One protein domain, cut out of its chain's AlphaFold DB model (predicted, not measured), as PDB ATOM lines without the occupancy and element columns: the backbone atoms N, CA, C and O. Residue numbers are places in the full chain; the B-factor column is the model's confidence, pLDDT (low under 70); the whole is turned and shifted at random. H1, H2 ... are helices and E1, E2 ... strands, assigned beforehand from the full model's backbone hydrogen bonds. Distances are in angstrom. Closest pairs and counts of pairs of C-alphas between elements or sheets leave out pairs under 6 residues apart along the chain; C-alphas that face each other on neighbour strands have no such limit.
ATOM      1  N   ALA A  85     145.709 167.261 135.216       92.25
ATOM      2  CA  ALA A  85     146.317 168.518 135.640       92.25
ATOM      3  C   ALA A  85     147.269 169.095 134.586       92.25
ATOM      4  O   ALA A  85     147.245 170.294 134.330       92.25
ATOM      5  N   GLN A  86     148.083 168.261 133.933       91.19
ATOM      6  CA  GLN A  86     148.950 168.707 132.836       91.19
ATOM      7  C   GLN A  86     148.140 169.260 131.662       91.19
ATOM      8  O   GLN A  86     148.473 170.305 131.107       91.19
ATOM      9  N   VAL A  87     147.057 168.576 131.302       92.25
ATOM     10  CA  VAL A  87     146.173 168.979 130.205       92.25
ATOM     11  C   VAL A  87     145.472 170.301 130.518       92.25
ATOM     12  O   VAL A  87     145.437 171.189 129.667       92.25
ATOM     13  N   LEU A  88     145.002 170.475 131.754       90.38
ATOM     14  CA  LEU A  88     144.437 171.737 132.232       90.38
ATOM     15  C   LEU A  88     145.492 172.852 132.296       90.38
ATOM     16  O   LEU A  88     145.233 173.974 131.868       90.38
ATOM     17  N   GLY A  89     146.706 172.540 132.753       89.62
ATOM     18  CA  GLY A  89     147.842 173.464 132.801       89.62
ATOM     19  C   GLY A  89     148.210 174.029 131.427       89.62
ATOM     20  O   GLY A  89     148.480 175.225 131.301       89.62
ATOM     21  N   ARG A  90     148.103 173.212 130.373       89.75
ATOM     22  CA  ARG A  90     148.435 173.606 128.996       89.75
ATOM     23  C   ARG A  90     147.626 174.806 128.488       89.75
ATOM     24  O   ARG A  90     148.139 175.591 127.691       89.75
ATOM     25  N   TYR A  91     146.398 174.995 128.981       88.19
ATOM     26  CA  TYR A  91     145.571 176.179 128.702       88.19
ATOM     27  C   TYR A  91     146.213 177.486 129.199       88.19
ATOM     28  O   TYR A  91     146.105 178.535 128.554       88.19
ATOM     29  N   PHE A  92     146.851 177.437 130.368       87.56
ATOM     30  CA  PHE A  92     147.514 178.582 130.990       87.56
ATOM     31  C   PHE A  92     148.893 178.810 130.378       87.56
ATOM     32  O   PHE A  92     149.265 179.957 130.126       87.56
ATOM     33  N   GLU A  93     149.607 177.729 130.054       86.75
ATOM     34  CA  GLU A  93     150.868 177.790 129.312       86.75
ATOM     35  C   GLU A  93     150.703 178.491 127.965       86.75
ATOM     36  O   GLU A  93     151.475 179.396 127.643       86.75
ATOM     37  N   SER A  94     149.665 178.137 127.196       87.88
ATOM     38  CA  SER A  94     149.406 178.752 125.889       87.88
ATOM     39  C   SER A  94     149.123 180.254 125.988       87.88
ATOM     40  O   SER A  94     149.306 180.983 125.018       87.88
ATOM     41  N   ARG A  95     148.704 180.728 127.169       83.62
ATOM     42  CA  ARG A  95     148.443 182.140 127.483       83.62
ATOM     43  C   ARG A  95     149.571 182.806 128.272       83.62
ATOM     44  O   ARG A  95     149.438 183.969 128.633       83.62
ATOM     45  N   SER A  96     150.673 182.095 128.535       84.56
ATOM     46  CA  SER A  96     151.787 182.563 129.375       84.56
ATOM     47  C   SER A  96     151.339 183.087 130.748       84.56
ATOM     48  O   SER A  96     151.900 184.048 131.275       84.56
ATOM     49  N   LEU A  97     150.306 182.467 131.328       83.94
ATOM     50  CA  LEU A  97     149.814 182.798 132.661       83.94
ATOM     51  C   LEU A  97     150.583 181.997 133.712       83.94
ATOM     52  O   LEU A  97     150.876 180.820 133.518       83.94
ATOM     53  N   HIS A  98     150.879 182.630 134.845       86.62
ATOM     54  CA  HIS A  98     151.372 181.915 136.019       86.62
ATOM     55  C   HIS A  98     150.219 181.148 136.665       86.62
ATOM     56  O   HIS A  98     149.158 181.735 136.909       86.62
ATOM     57  N   TYR A  99     150.446 179.871 136.964       88.62
ATOM     58  CA  TYR A  99     149.454 178.999 137.576       88.62
ATOM     59  C   TYR A  99     150.108 177.975 138.515       88.62
ATOM     60  O   TYR A  99     151.261 177.590 138.324       88.62
ATOM     61  N   HIS A 100     149.349 177.530 139.509       91.62
ATOM     62  CA  HIS A 100     149.656 176.375 140.345       91.62
ATOM     63  C   HIS A 100     148.451 175.437 140.355       91.62
ATOM     64  O   HIS A 100     147.308 175.895 140.300       91.62
ATOM     65  N   ILE A 101     148.710 174.134 140.382       92.31
ATOM     66  CA  ILE A 101     147.689 173.097 140.484       92.31
ATOM     67  C   ILE A 101     148.016 172.239 141.694       92.31
ATOM     68  O   ILE A 101     149.085 171.632 141.744       92.31
ATOM     69  N   GLU A 102     147.087 172.155 142.631       91.69
ATOM     70  CA  GLU A 102     147.205 171.329 143.828       91.69
ATOM     71  C   GLU A 102     146.063 170.315 143.885       91.69
ATOM     72  O   GLU A 102     144.911 170.628 143.587       91.69
ATOM     73  N   GLU A 103     146.383 169.080 144.260       90.81
ATOM     74  CA  GLU A 103     145.384 168.079 144.622       90.81
ATOM     75  C   GLU A 103     144.959 168.291 146.080       90.81
ATOM     76  O   GLU A 103     145.738 168.082 147.010       90.81
ATOM     77  N   LEU A 104     143.708 168.710 146.276       88.88
ATOM     78  CA  LEU A 104     143.102 168.889 147.590       88.88
ATOM     79  C   LEU A 104     142.637 167.547 148.186       88.88
ATOM     80  O   LEU A 104     142.354 166.592 147.449       88.88
ATOM     81  N   PRO A 105     142.476 167.469 149.522       81.50
ATOM     82  CA  PRO A 105     141.797 166.350 150.169       81.50
ATOM     83  C   PRO A 105     140.409 166.117 149.556       81.50
ATOM     84  O   PRO A 105     139.679 167.067 149.283       81.50
ATOM     85  N   GLY A 106     140.047 164.856 149.322       80.50
ATOM     86  CA  GLY A 106     138.847 164.501 148.549       80.50
ATOM     87  C   GLY A 106     139.101 164.376 147.045       80.50
ATOM     88  O   GLY A 106     138.187 164.079 146.289       80.50
ATOM     89  N   GLY A 107     140.347 164.558 146.598       83.19
ATOM     90  CA  GLY A 107     140.758 164.210 145.244       83.19
ATOM     91  C   GLY A 107     140.387 165.226 144.169       83.19
ATOM     92  O   GLY A 107     140.473 164.907 142.982       83.19
ATOM     93  N   VAL A 108     140.007 166.422 144.596       89.38
ATOM     94  CA  VAL A 108     139.659 167.578 143.775       89.38
ATOM     95  C   VAL A 108     140.945 168.303 143.371       89.38
ATOM     96  O   VAL A 108     141.872 168.403 144.171       89.38
ATOM     97  N   LEU A 109     141.025 168.828 142.150       91.25
ATOM     98  CA  LEU A 109     142.162 169.650 141.723       91.25
ATOM     99  C   LEU A 109     141.817 171.129 141.869       91.25
ATOM    100  O   LEU A 109     140.856 171.597 141.273       91.25
ATOM    101  N   GLN A 110     142.609 171.891 142.611       91.12
ATOM    102  CA  GLN A 110     142.502 173.344 142.651       91.12
ATOM    103  C   GLN A 110     143.555 173.961 141.739       91.12
ATOM    104  O   GLN A 110     144.734 173.634 141.825       91.12
ATOM    105  N   ILE A 111     143.126 174.867 140.870       91.06
ATOM    106  CA  ILE A 111     143.978 175.585 139.929       91.06
ATOM    107  C   ILE A 111     143.947 177.059 140.297       91.06
ATOM    108  O   ILE A 111     142.971 177.751 140.008       91.06
ATOM    109  N   GLY A 112     145.014 177.559 140.905       89.69
ATOM    110  CA  GLY A 112     145.159 178.978 141.191       89.69
ATOM    111  C   GLY A 112     145.997 179.684 140.130       89.69
ATOM    112  O   GLY A 112     147.071 179.226 139.746       89.69
ATOM    113  N   PHE A 113     145.527 180.828 139.646       87.81
ATOM    114  CA  PHE A 113     146.202 181.634 138.629       87.81
ATOM    115  C   PHE A 113     145.915 183.122 138.829       87.81
ATOM    116  O   PHE A 113     145.074 183.521 139.633       87.81
ATOM    117  N   ARG A 114     146.635 183.983 138.104       83.69
ATOM    118  CA  ARG A 114     146.397 185.434 138.138       83.69
ATOM    119  C   ARG A 114     145.694 185.890 136.866       83.69
ATOM    120  O   ARG A 114     146.233 185.724 135.777       83.69
ATOM    121  N   ALA A 115     144.534 186.521 137.015       77.38
ATOM    122  CA  ALA A 115     143.784 187.132 135.922       77.38
ATOM    123  C   ALA A 115     143.556 188.617 136.207       77.38
ATOM    124  O   ALA A 115     143.096 188.988 137.287       77.38
ATOM    125  N   SER A 116     143.909 189.484 135.254       77.38
ATOM    126  CA  SER A 116     143.773 190.944 135.397       77.38
ATOM    127  C   SER A 116     144.388 191.488 136.701       77.38
ATOM    128  O   SER A 116     143.836 192.372 137.352       77.38
ATOM    129  N   GLY A 117     145.515 190.905 137.127       79.19
ATOM    130  CA  GLY A 117     146.233 191.266 138.355       79.19
ATOM    131  C   GLY A 117     145.698 190.639 139.650       79.19
ATOM    132  O   GLY A 117     146.424 190.653 140.649       79.19
ATOM    133  N   ARG A 118     144.501 190.037 139.638       81.31
ATOM    134  CA  ARG A 118     143.852 189.418 140.806       81.31
ATOM    135  C   ARG A 118     144.122 187.908 140.866       81.31
ATOM    136  O   ARG A 118     144.141 187.273 139.811       81.31
ATOM    137  N   PRO A 119     144.349 187.329 142.059       82.75
ATOM    138  CA  PRO A 119     144.371 185.882 142.217       82.75
ATOM    139  C   PRO A 119     142.959 185.322 142.015       82.75
ATOM    140  O   PRO A 119     141.987 185.864 142.539       82.75
ATOM    141  N   VAL A 120     142.865 184.255 141.237       83.94
ATOM    142  CA  VAL A 120     141.644 183.503 140.946       83.94
ATOM    143  C   VAL A 120     141.965 182.029 141.155       83.94
ATOM    144  O   VAL A 120     143.079 181.601 140.857       83.94
ATOM    145  N   ALA A 121     141.008 181.262 141.666       85.69
ATOM    146  CA  ALA A 121     141.133 179.821 141.807       85.69
ATOM    147  C   ALA A 121     139.923 179.128 141.183       85.69
ATOM    148  O   ALA A 121     138.786 179.540 141.402       85.69
ATOM    149  N   VAL A 122     140.184 178.075 140.416       87.00
ATOM    150  CA  VAL A 122     139.171 177.191 139.841       87.00
ATOM    151  C   VAL A 122     139.315 175.832 140.497       87.00
ATOM    152  O   VAL A 122     140.397 175.248 140.500       87.00
ATOM    153  N   THR A 123     138.223 175.334 141.050       89.00
ATOM    154  CA  THR A 123     138.157 174.001 141.641       89.00
ATOM    155  C   THR A 123     137.655 173.032 140.581       89.00
ATOM    156  O   THR A 123     136.673 173.317 139.909       89.00
ATOM    157  N   VAL A 124     138.317 171.897 140.408       88.56
ATOM    158  CA  VAL A 124     137.951 170.850 139.456       88.56
ATOM    159  C   VAL A 124     137.638 169.584 140.229       88.56
ATOM    160  O   VAL A 124     138.539 168.932 140.760       88.56
ATOM    161  N   SER A 125     136.357 169.256 140.314       88.75
ATOM    162  CA  SER A 125     135.862 168.050 140.973       88.75
ATOM    163  C   SER A 125     135.522 166.988 139.938       88.75
ATOM    164  O   SER A 125     135.209 167.299 138.790       88.75
ATOM    165  N   PHE A 126     135.582 165.729 140.347       87.81
ATOM    166  CA  PHE A 126     135.280 164.589 139.493       87.81
ATOM    167  C   PHE A 126     134.147 163.808 140.130       87.81
ATOM    168  O   PHE A 126     134.140 163.634 141.347       87.81
ATOM    169  N   ASP A 127     133.202 163.358 139.317       89.06
ATOM    170  CA  ASP A 127     132.291 162.307 139.750       89.06
ATOM    171  C   ASP A 127     133.094 161.020 140.008       89.06
ATOM    172  O   ASP A 127     133.926 160.628 139.183       89.06
ATOM    173  N   ASP A 128     132.878 160.384 141.161       85.44
ATOM    174  CA  ASP A 128     133.629 159.192 141.573       85.44
ATOM    175  C   ASP A 128     133.454 158.033 140.579       85.44
ATOM    176  O   ASP A 128     134.430 157.360 140.248       85.44
ATOM    177  N   ALA A 129     132.244 157.823 140.045       87.25
ATOM    178  CA  ALA A 129     131.984 156.744 139.093       87.25
ATOM    179  C   ALA A 129     132.607 157.037 137.719       87.25
ATOM    180  O   ALA A 129     133.163 156.138 137.078       87.25
ATOM    181  N   ALA A 130     132.564 158.294 137.273       86.62
ATOM    182  CA  ALA A 130     133.238 158.730 136.053       86.62
ATOM    183  C   ALA A 130     134.762 158.601 136.175       86.62
ATOM    184  O   ALA A 130     135.420 158.149 135.234       86.62
ATOM    185  N   TYR A 131     135.325 158.970 137.329       86.88
ATOM    186  CA  TYR A 131     136.757 158.867 137.583       86.88
ATOM    187  C   TYR A 131     137.218 157.410 137.690       86.88
ATOM    188  O   TYR A 131     138.216 157.056 137.066       86.88
ATOM    189  N   ASP A 132     136.478 156.551 138.392       88.94
ATOM    190  CA  ASP A 132     136.772 155.116 138.464       88.94
ATOM    191  C   ASP A 132     136.696 154.452 137.081       88.94
ATOM    192  O   ASP A 132     137.582 153.704 136.679       88.94
ATOM    193  N   THR A 133     135.696 154.807 136.276       89.31
ATOM    194  CA  THR A 133     135.613 154.318 134.895       89.31
ATOM    195  C   THR A 133     136.831 154.766 134.080       89.31
ATOM    196  O   THR A 133     137.440 153.959 133.376       89.31
ATOM    197  N   TYR A 134     137.234 156.034 134.213       87.44
ATOM    198  CA  TYR A 134     138.409 156.585 133.542       87.44
ATOM    199  C   TYR A 134     139.707 155.875 133.941       87.44
ATOM    200  O   TYR A 134     140.531 155.614 133.067       87.44
ATOM    201  N   THR A 135     139.920 155.536 135.219       88.56
ATOM    202  CA  THR A 135     141.170 154.883 135.659       88.56
ATOM    203  C   THR A 135     141.364 153.507 135.021       88.56
ATOM    204  O   THR A 135     142.511 153.144 134.742       88.56
ATOM    205  N   HIS A 136     140.274 152.801 134.701       89.88
ATOM    206  CA  HIS A 136     140.282 151.491 134.046       89.88
ATOM    207  C   HIS A 136     140.405 151.542 132.513       89.88
ATOM    208  O   HIS A 136     140.594 150.500 131.887       89.88
ATOM    209  N   TRP A 137     140.304 152.720 131.891       91.06
ATOM    210  CA  TRP A 137     140.417 152.863 130.436       91.06
ATOM    211  C   TRP A 137     141.842 152.661 129.918       91.06
ATOM    212  O   TRP A 137     142.833 153.003 130.572       91.06
ATOM    213  N   ASP A 138     141.938 152.188 128.677       92.12
ATOM    214  CA  ASP A 138     143.205 152.087 127.961       92.12
ATOM    215  C   ASP A 138     143.802 153.469 127.656       92.12
ATOM    216  O   ASP A 138     143.109 154.490 127.584       92.12
ATOM    217  N   ALA A 139     145.112 153.509 127.391       88.94
ATOM    218  CA  ALA A 139     145.845 154.752 127.145       88.94
ATOM    219  C   ALA A 139     145.223 155.612 126.025       88.94
ATOM    220  O   ALA A 139     145.113 156.827 126.176       88.94
ATOM    221  N   SER A 140     144.762 155.000 124.930       91.62
ATOM    222  CA  SER A 140     144.136 155.725 123.814       91.62
ATOM    223  C   SER A 140     142.795 156.357 124.198       91.62
ATOM    224  O   SER A 140     142.519 157.495 123.819       91.62
ATOM    225  N   GLN A 141     141.976 155.655 124.987       91.12
ATOM    226  CA  GLN A 141     140.705 156.180 125.490       91.12
ATOM    227  C   GLN A 141     140.944 157.317 126.484       91.12
ATOM    228  O   GLN A 141     140.329 158.379 126.366       91.12
ATOM    229  N   LYS A 142     141.910 157.147 127.399       91.81
ATOM    230  CA  LYS A 142     142.339 158.205 128.320       91.81
ATOM    231  C   LYS A 142     142.819 159.445 127.566       91.81
ATOM    232  O   LYS A 142     142.453 160.555 127.933       91.81
ATOM    233  N   GLN A 143     143.596 159.287 126.495       89.62
ATOM    234  CA  GLN A 143     144.055 160.414 125.676       89.62
ATOM    235  C   GLN A 143     142.906 161.146 124.973       89.62
ATOM    236  O   GLN A 143     142.892 162.378 124.962       89.62
ATOM    237  N   LEU A 144     141.932 160.413 124.425       91.19
ATOM    238  CA  LEU A 144     140.751 161.012 123.801       91.19
ATOM    239  C   LEU A 144     139.932 161.821 124.820       91.19
ATOM    240  O   LEU A 144     139.560 162.963 124.546       91.19
ATOM    241  N   ALA A 145     139.706 161.250 126.004       90.81
ATOM    242  CA  ALA A 145     139.017 161.904 127.111       90.81
ATOM    243  C   ALA A 145     139.715 163.180 127.574       90.81
ATOM    244  O   ALA A 145     139.095 164.231 127.722       90.81
ATOM    245  N   LEU A 146     141.035 163.107 127.746       91.31
ATOM    246  CA  LEU A 146     141.854 164.259 128.094       91.31
ATOM    247  C   LEU A 146     141.723 165.377 127.049       91.31
ATOM    248  O   LEU A 146     141.595 166.542 127.418       91.31
ATOM    249  N   GLY A 147     141.684 165.038 125.757       90.25
ATOM    250  CA  GLY A 147     141.438 166.011 124.689       90.25
ATOM    251  C   GLY A 147     140.086 166.718 124.825       90.25
ATOM    252  O   GLY A 147     140.019 167.944 124.750       90.25
ATOM    253  N   ARG A 148     139.017 165.961 125.097       90.44
ATOM    254  CA  ARG A 148     137.666 166.509 125.321       90.44
ATOM    255  C   ARG A 148     137.600 167.388 126.567       90.44
ATOM    256  O   ARG A 148     137.008 168.464 126.528       90.44
ATOM    257  N   LEU A 149     138.248 166.956 127.648       89.88
ATOM    258  CA  LEU A 149     138.345 167.702 128.898       89.88
ATOM    259  C   LEU A 149     139.078 169.036 128.700       89.88
ATOM    260  O   LEU A 149     138.610 170.060 129.196       89.88
ATOM    261  N   ALA A 150     140.172 169.052 127.931       89.19
ATOM    262  CA  ALA A 150     140.867 170.286 127.564       89.19
ATOM    263  C   ALA A 150     139.977 171.247 126.764       89.19
ATOM    264  O   ALA A 150     139.971 172.445 127.060       89.19
ATOM    265  N   ASP A 151     139.236 170.754 125.767       89.81
ATOM    266  CA  ASP A 151     138.346 171.596 124.955       89.81
ATOM    267  C   ASP A 151     137.213 172.189 125.805       89.81
ATOM    268  O   ASP A 151     136.985 173.401 125.789       89.81
ATOM    269  N   GLY A 152     136.571 171.355 126.632       87.69
ATOM    270  CA  GLY A 152     135.509 171.767 127.552       87.69
ATOM    271  C   GLY A 152     135.981 172.813 128.562       87.69
ATOM    272  O   GLY A 152     135.349 173.863 128.710       87.69
ATOM    273  N   PHE A 153     137.138 172.581 129.187       87.75
ATOM    274  CA  PHE A 153     137.750 173.540 130.104       87.75
ATOM    275  C   PHE A 153     138.097 174.856 129.401       87.75
ATOM    276  O   PHE A 153     137.768 175.934 129.895       87.75
ATOM    277  N   SER A 154     138.703 174.781 128.212       86.38
ATOM    278  CA  SER A 154     139.078 175.960 127.425       86.38
ATOM    279  C   SER A 154     137.864 176.800 127.044       86.38
ATOM    280  O   SER A 154     137.887 178.022 127.177       86.38
ATOM    281  N   ARG A 155     136.784 176.147 126.609       85.56
ATOM    282  CA  ARG A 155     135.514 176.793 126.267       85.56
ATOM    283  C   ARG A 155     134.888 177.472 127.479       85.56
ATOM    284  O   ARG A 155     134.463 178.623 127.382       85.56
ATOM    285  N   MET A 156     134.862 176.790 128.621       84.62
ATOM    286  CA  MET A 156     134.329 177.323 129.875       84.62
ATOM    287  C   MET A 156     135.113 178.561 130.337       84.62
ATOM    288  O   MET A 156     134.505 179.600 130.602       84.62
ATOM    289  N   MET A 157     136.445 178.493 130.307       79.94
ATOM    290  CA  MET A 157     137.333 179.605 130.658       79.94
ATOM    291  C   MET A 157     137.266 180.786 129.677       79.94
ATOM    292  O   MET A 157     137.487 181.924 130.082       79.94
ATOM    293  N   SER A 158     136.959 180.542 128.399       77.94
ATOM    294  CA  SER A 158     136.740 181.605 127.405       77.94
ATOM    295  C   SER A 158     135.358 182.262 127.520       77.94
ATOM    296  O   SER A 158     135.210 183.422 127.146       77.94
ATOM    297  N   THR A 159     134.343 181.543 128.011       72.50
ATOM    298  CA  THR A 159     132.953 182.040 128.062       72.50
ATOM    299  C   THR A 159     132.651 182.792 129.361       72.50
ATOM    300  O   THR A 159     131.871 183.744 129.359       72.50
ATOM    301  N   ARG A 160     133.250 182.390 130.490       63.19
ATOM    302  CA  ARG A 160     133.061 183.051 131.791       63.19
ATOM    303  C   ARG A 160     134.248 183.960 132.100       63.19
ATOM    304  O   ARG A 160     135.396 183.552 131.983       63.19
ATOM    305  N   SER A 161     133.982 185.196 132.535       56.66
ATOM    306  CA  SER A 161     135.053 186.089 132.992       56.66
ATOM    307  C   SER A 161     135.770 185.475 134.205       56.66
ATOM    308  O   SER A 161     135.093 185.121 135.172       56.66
ATOM    309  N   PRO A 162     137.116 185.406 134.224       53.69
ATOM    310  CA  PRO A 162     137.879 184.802 135.321       53.69
ATOM    311  C   PRO A 162     137.633 185.486 136.673       53.69
ATOM    312  O   PRO A 162     137.721 184.848 137.711       53.69
ATOM    313  N   ALA A 163     137.232 186.760 136.679       49.41
ATOM    314  CA  ALA A 163     136.857 187.479 137.898       49.41
ATOM    315  C   ALA A 163     135.537 186.999 138.542       49.41
ATOM    316  O   ALA A 163     135.309 187.279 139.714       49.41
ATOM    317  N   ALA A 164     134.680 186.293 137.797       49.16
ATOM    318  CA  ALA A 164     133.447 185.677 138.299       49.16
ATOM    319  C   ALA A 164     133.627 184.177 138.623       49.16
ATOM    320  O   ALA A 164     132.713 183.542 139.141       49.16
ATOM    321  N   LEU A 165     134.798 183.610 138.308       53.47
ATOM    322  CA  LEU A 165     135.127 182.189 138.403       53.47
ATOM    323  C   LEU A 165     135.802 181.859 139.744       53.47
ATOM    324  O   LEU A 165     136.916 181.352 139.777       53.47
ATOM    325  N   ALA A 166     135.083 182.046 140.850       54.53
ATOM    326  CA  ALA A 166     135.147 181.057 141.932       54.53
ATOM    327  C   ALA A 166     134.255 179.874 141.511       54.53
ATOM    328  O   ALA A 166     133.213 179.619 142.102       54.53
ATOM    329  N   GLY A 167     134.554 179.307 140.341       59.69
ATOM    330  CA  GLY A 167     133.651 178.428 139.616       59.69
ATOM    331  C   GLY A 167     134.165 177.012 139.676       59.69
ATOM    332  O   GLY A 167     135.181 176.707 139.057       59.69
ATOM    333  N   ASP A 168     133.456 176.166 140.404       73.81
ATOM    334  CA  ASP A 168     133.662 174.730 140.375       73.81
ATOM    335  C   ASP A 168     133.397 174.196 138.956       73.81
ATOM    336  O   ASP A 168     132.328 174.397 138.372       73.81
ATOM    337  N   TYR A 169     134.398 173.543 138.376       80.31
ATOM    338  CA  TYR A 169     134.288 172.761 137.156       80.31
ATOM    339  C   TYR A 169     134.115 171.298 137.548       80.31
ATOM    340  O   TYR A 169     135.059 170.641 137.982       80.31
ATOM    341  N   HIS A 170     132.891 170.799 137.420       80.25
ATOM    342  CA  HIS A 170     132.581 169.416 137.740       80.25
ATOM    343  C   HIS A 170     132.692 168.538 136.490       80.25
ATOM    344  O   HIS A 170     132.050 168.799 135.471       80.25
ATOM    345  N   VAL A 171     133.529 167.509 136.561       79.81
ATOM    346  CA  VAL A 171     133.726 166.524 135.500       79.81
ATOM    347  C   VAL A 171     132.798 165.345 135.760       79.81
ATOM    348  O   VAL A 171     133.117 164.438 136.522       79.81
ATOM    349  N   GLU A 172     131.648 165.371 135.096       80.00
ATOM    350  CA  GLU A 172     130.640 164.303 135.153       80.00
ATOM    351  C   GLU A 172     130.930 163.166 134.161       80.00
ATOM    352  O   GLU A 172     130.331 162.097 134.236       80.00
TER     353      GLU A 172
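This is residues 85 to 172 of the 174 residues of an uncharacterized protein of Burkholderia cenocepacia (UniProt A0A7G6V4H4). A twisted sheet of four strands has two helices, H1 and the long H3, side by side in part over one face, and no named helix over the other. The short helix H2 sits beyond the end of E3, at the end of the domain where H3 begins. The printed part has 88 residues, with three named helices and four named strands in the order H1 E1 E2 E3 H2 H3 E4. The sheet runs E1, E2, E3, E4 and is mixed, with E3 and E4 parallel and the other neighbours antiparallel; the class is mixed, helices and strands, in two layers, that is, helices on one face of a sheet. The whole is compact, with a radius of gyration of the C-alphas of 13.2 A, and elongated in outline, spanning 40 by 26 by 20 A.

Begin with the sheet, at E1, residues 99 to 103, E2, residues 109 to 115, and E3, residues 118 to 126, which make a meander, each strand the antiparallel neighbour of the one before. E1 and E2 form a hairpin at 164 degrees between directions; look for N 100 and O 112 within hydrogen-bond range at 2.8 A. E2 and E3 form a hairpin at 156 degrees, where N 111 and O 122 are 2.8 A apart and N 124 and O 109 are 2.7 A apart. The pairing of E3 is staggered: residues 118 to 124 pair with E2, and residues 124 to 126 pair with E4, residues 169 to 171. E3 and E4 are parallel at 19 degrees, with N 169 and O 123 at 2.8 A. The edge strands are E1 and E4, and the sheet is only just strongly twisted, its C-alphas lying up to 4.1 A off the best plane. Now look at H1, residues 85 to 93, which is on the sheet at a height of 9.6 A, over E1 and E2; it runs along the strands, at 1 degree to E2 on the local plane. Its closest C-alphas to E1 are those of Ala 85 and Ile 101, 6.8 A apart. H3, residues 139 to 159, touches H1 with residues 146 to 154 alone, the closest C-alphas being those of Leu 88 and Ala 150, 6.1 A apart; they run the same way at a steep tilt of 42 degrees. H3 is also on the sheet, and its closest C-alphas to E4 are those of Phe 153 and Tyr 169, 7.9 A apart. H2, residues 128 to 135, only grazes the sheet with residues 128 to 132. It is close to H3 but not clearly touching, the C-alphas of Tyr 134 and Lys 142 being 6.7 A apart. H1 and H2 are apart. E3, H2, H3 and E4 form a strand-helix-strand unit, two parallel neighbour strands with helices between, and its crossover is left-handed. In H2 and H3 every O i to N i+4 pair is within hydrogen-bond range; in H1, 3 of 5 are.

Find C-alpha 118 at (143.852, 189.418, 140.806); from there E3 runs 26.3 A to C-alpha 126 at (135.280, 164.589, 139.493). E2 is 18.5 A long, E1 13.6 A and E4 6.5 A. Find C-alpha 139 at (145.845, 154.752, 127.145), where H3 begins its 30.2 A to C-alpha 159. H1 measures 12.1 A and H2 10.5 A.

The two C-alphas farthest apart are those of Gly 117 and Asp 138, at 40.6 A. The printed part has no cut and no long link; the link from H3 to E4, 9 residues, is short, and the others are tight. The mean pLDDT of the printed part is 84.0, and residues 160 to 167 are under 70.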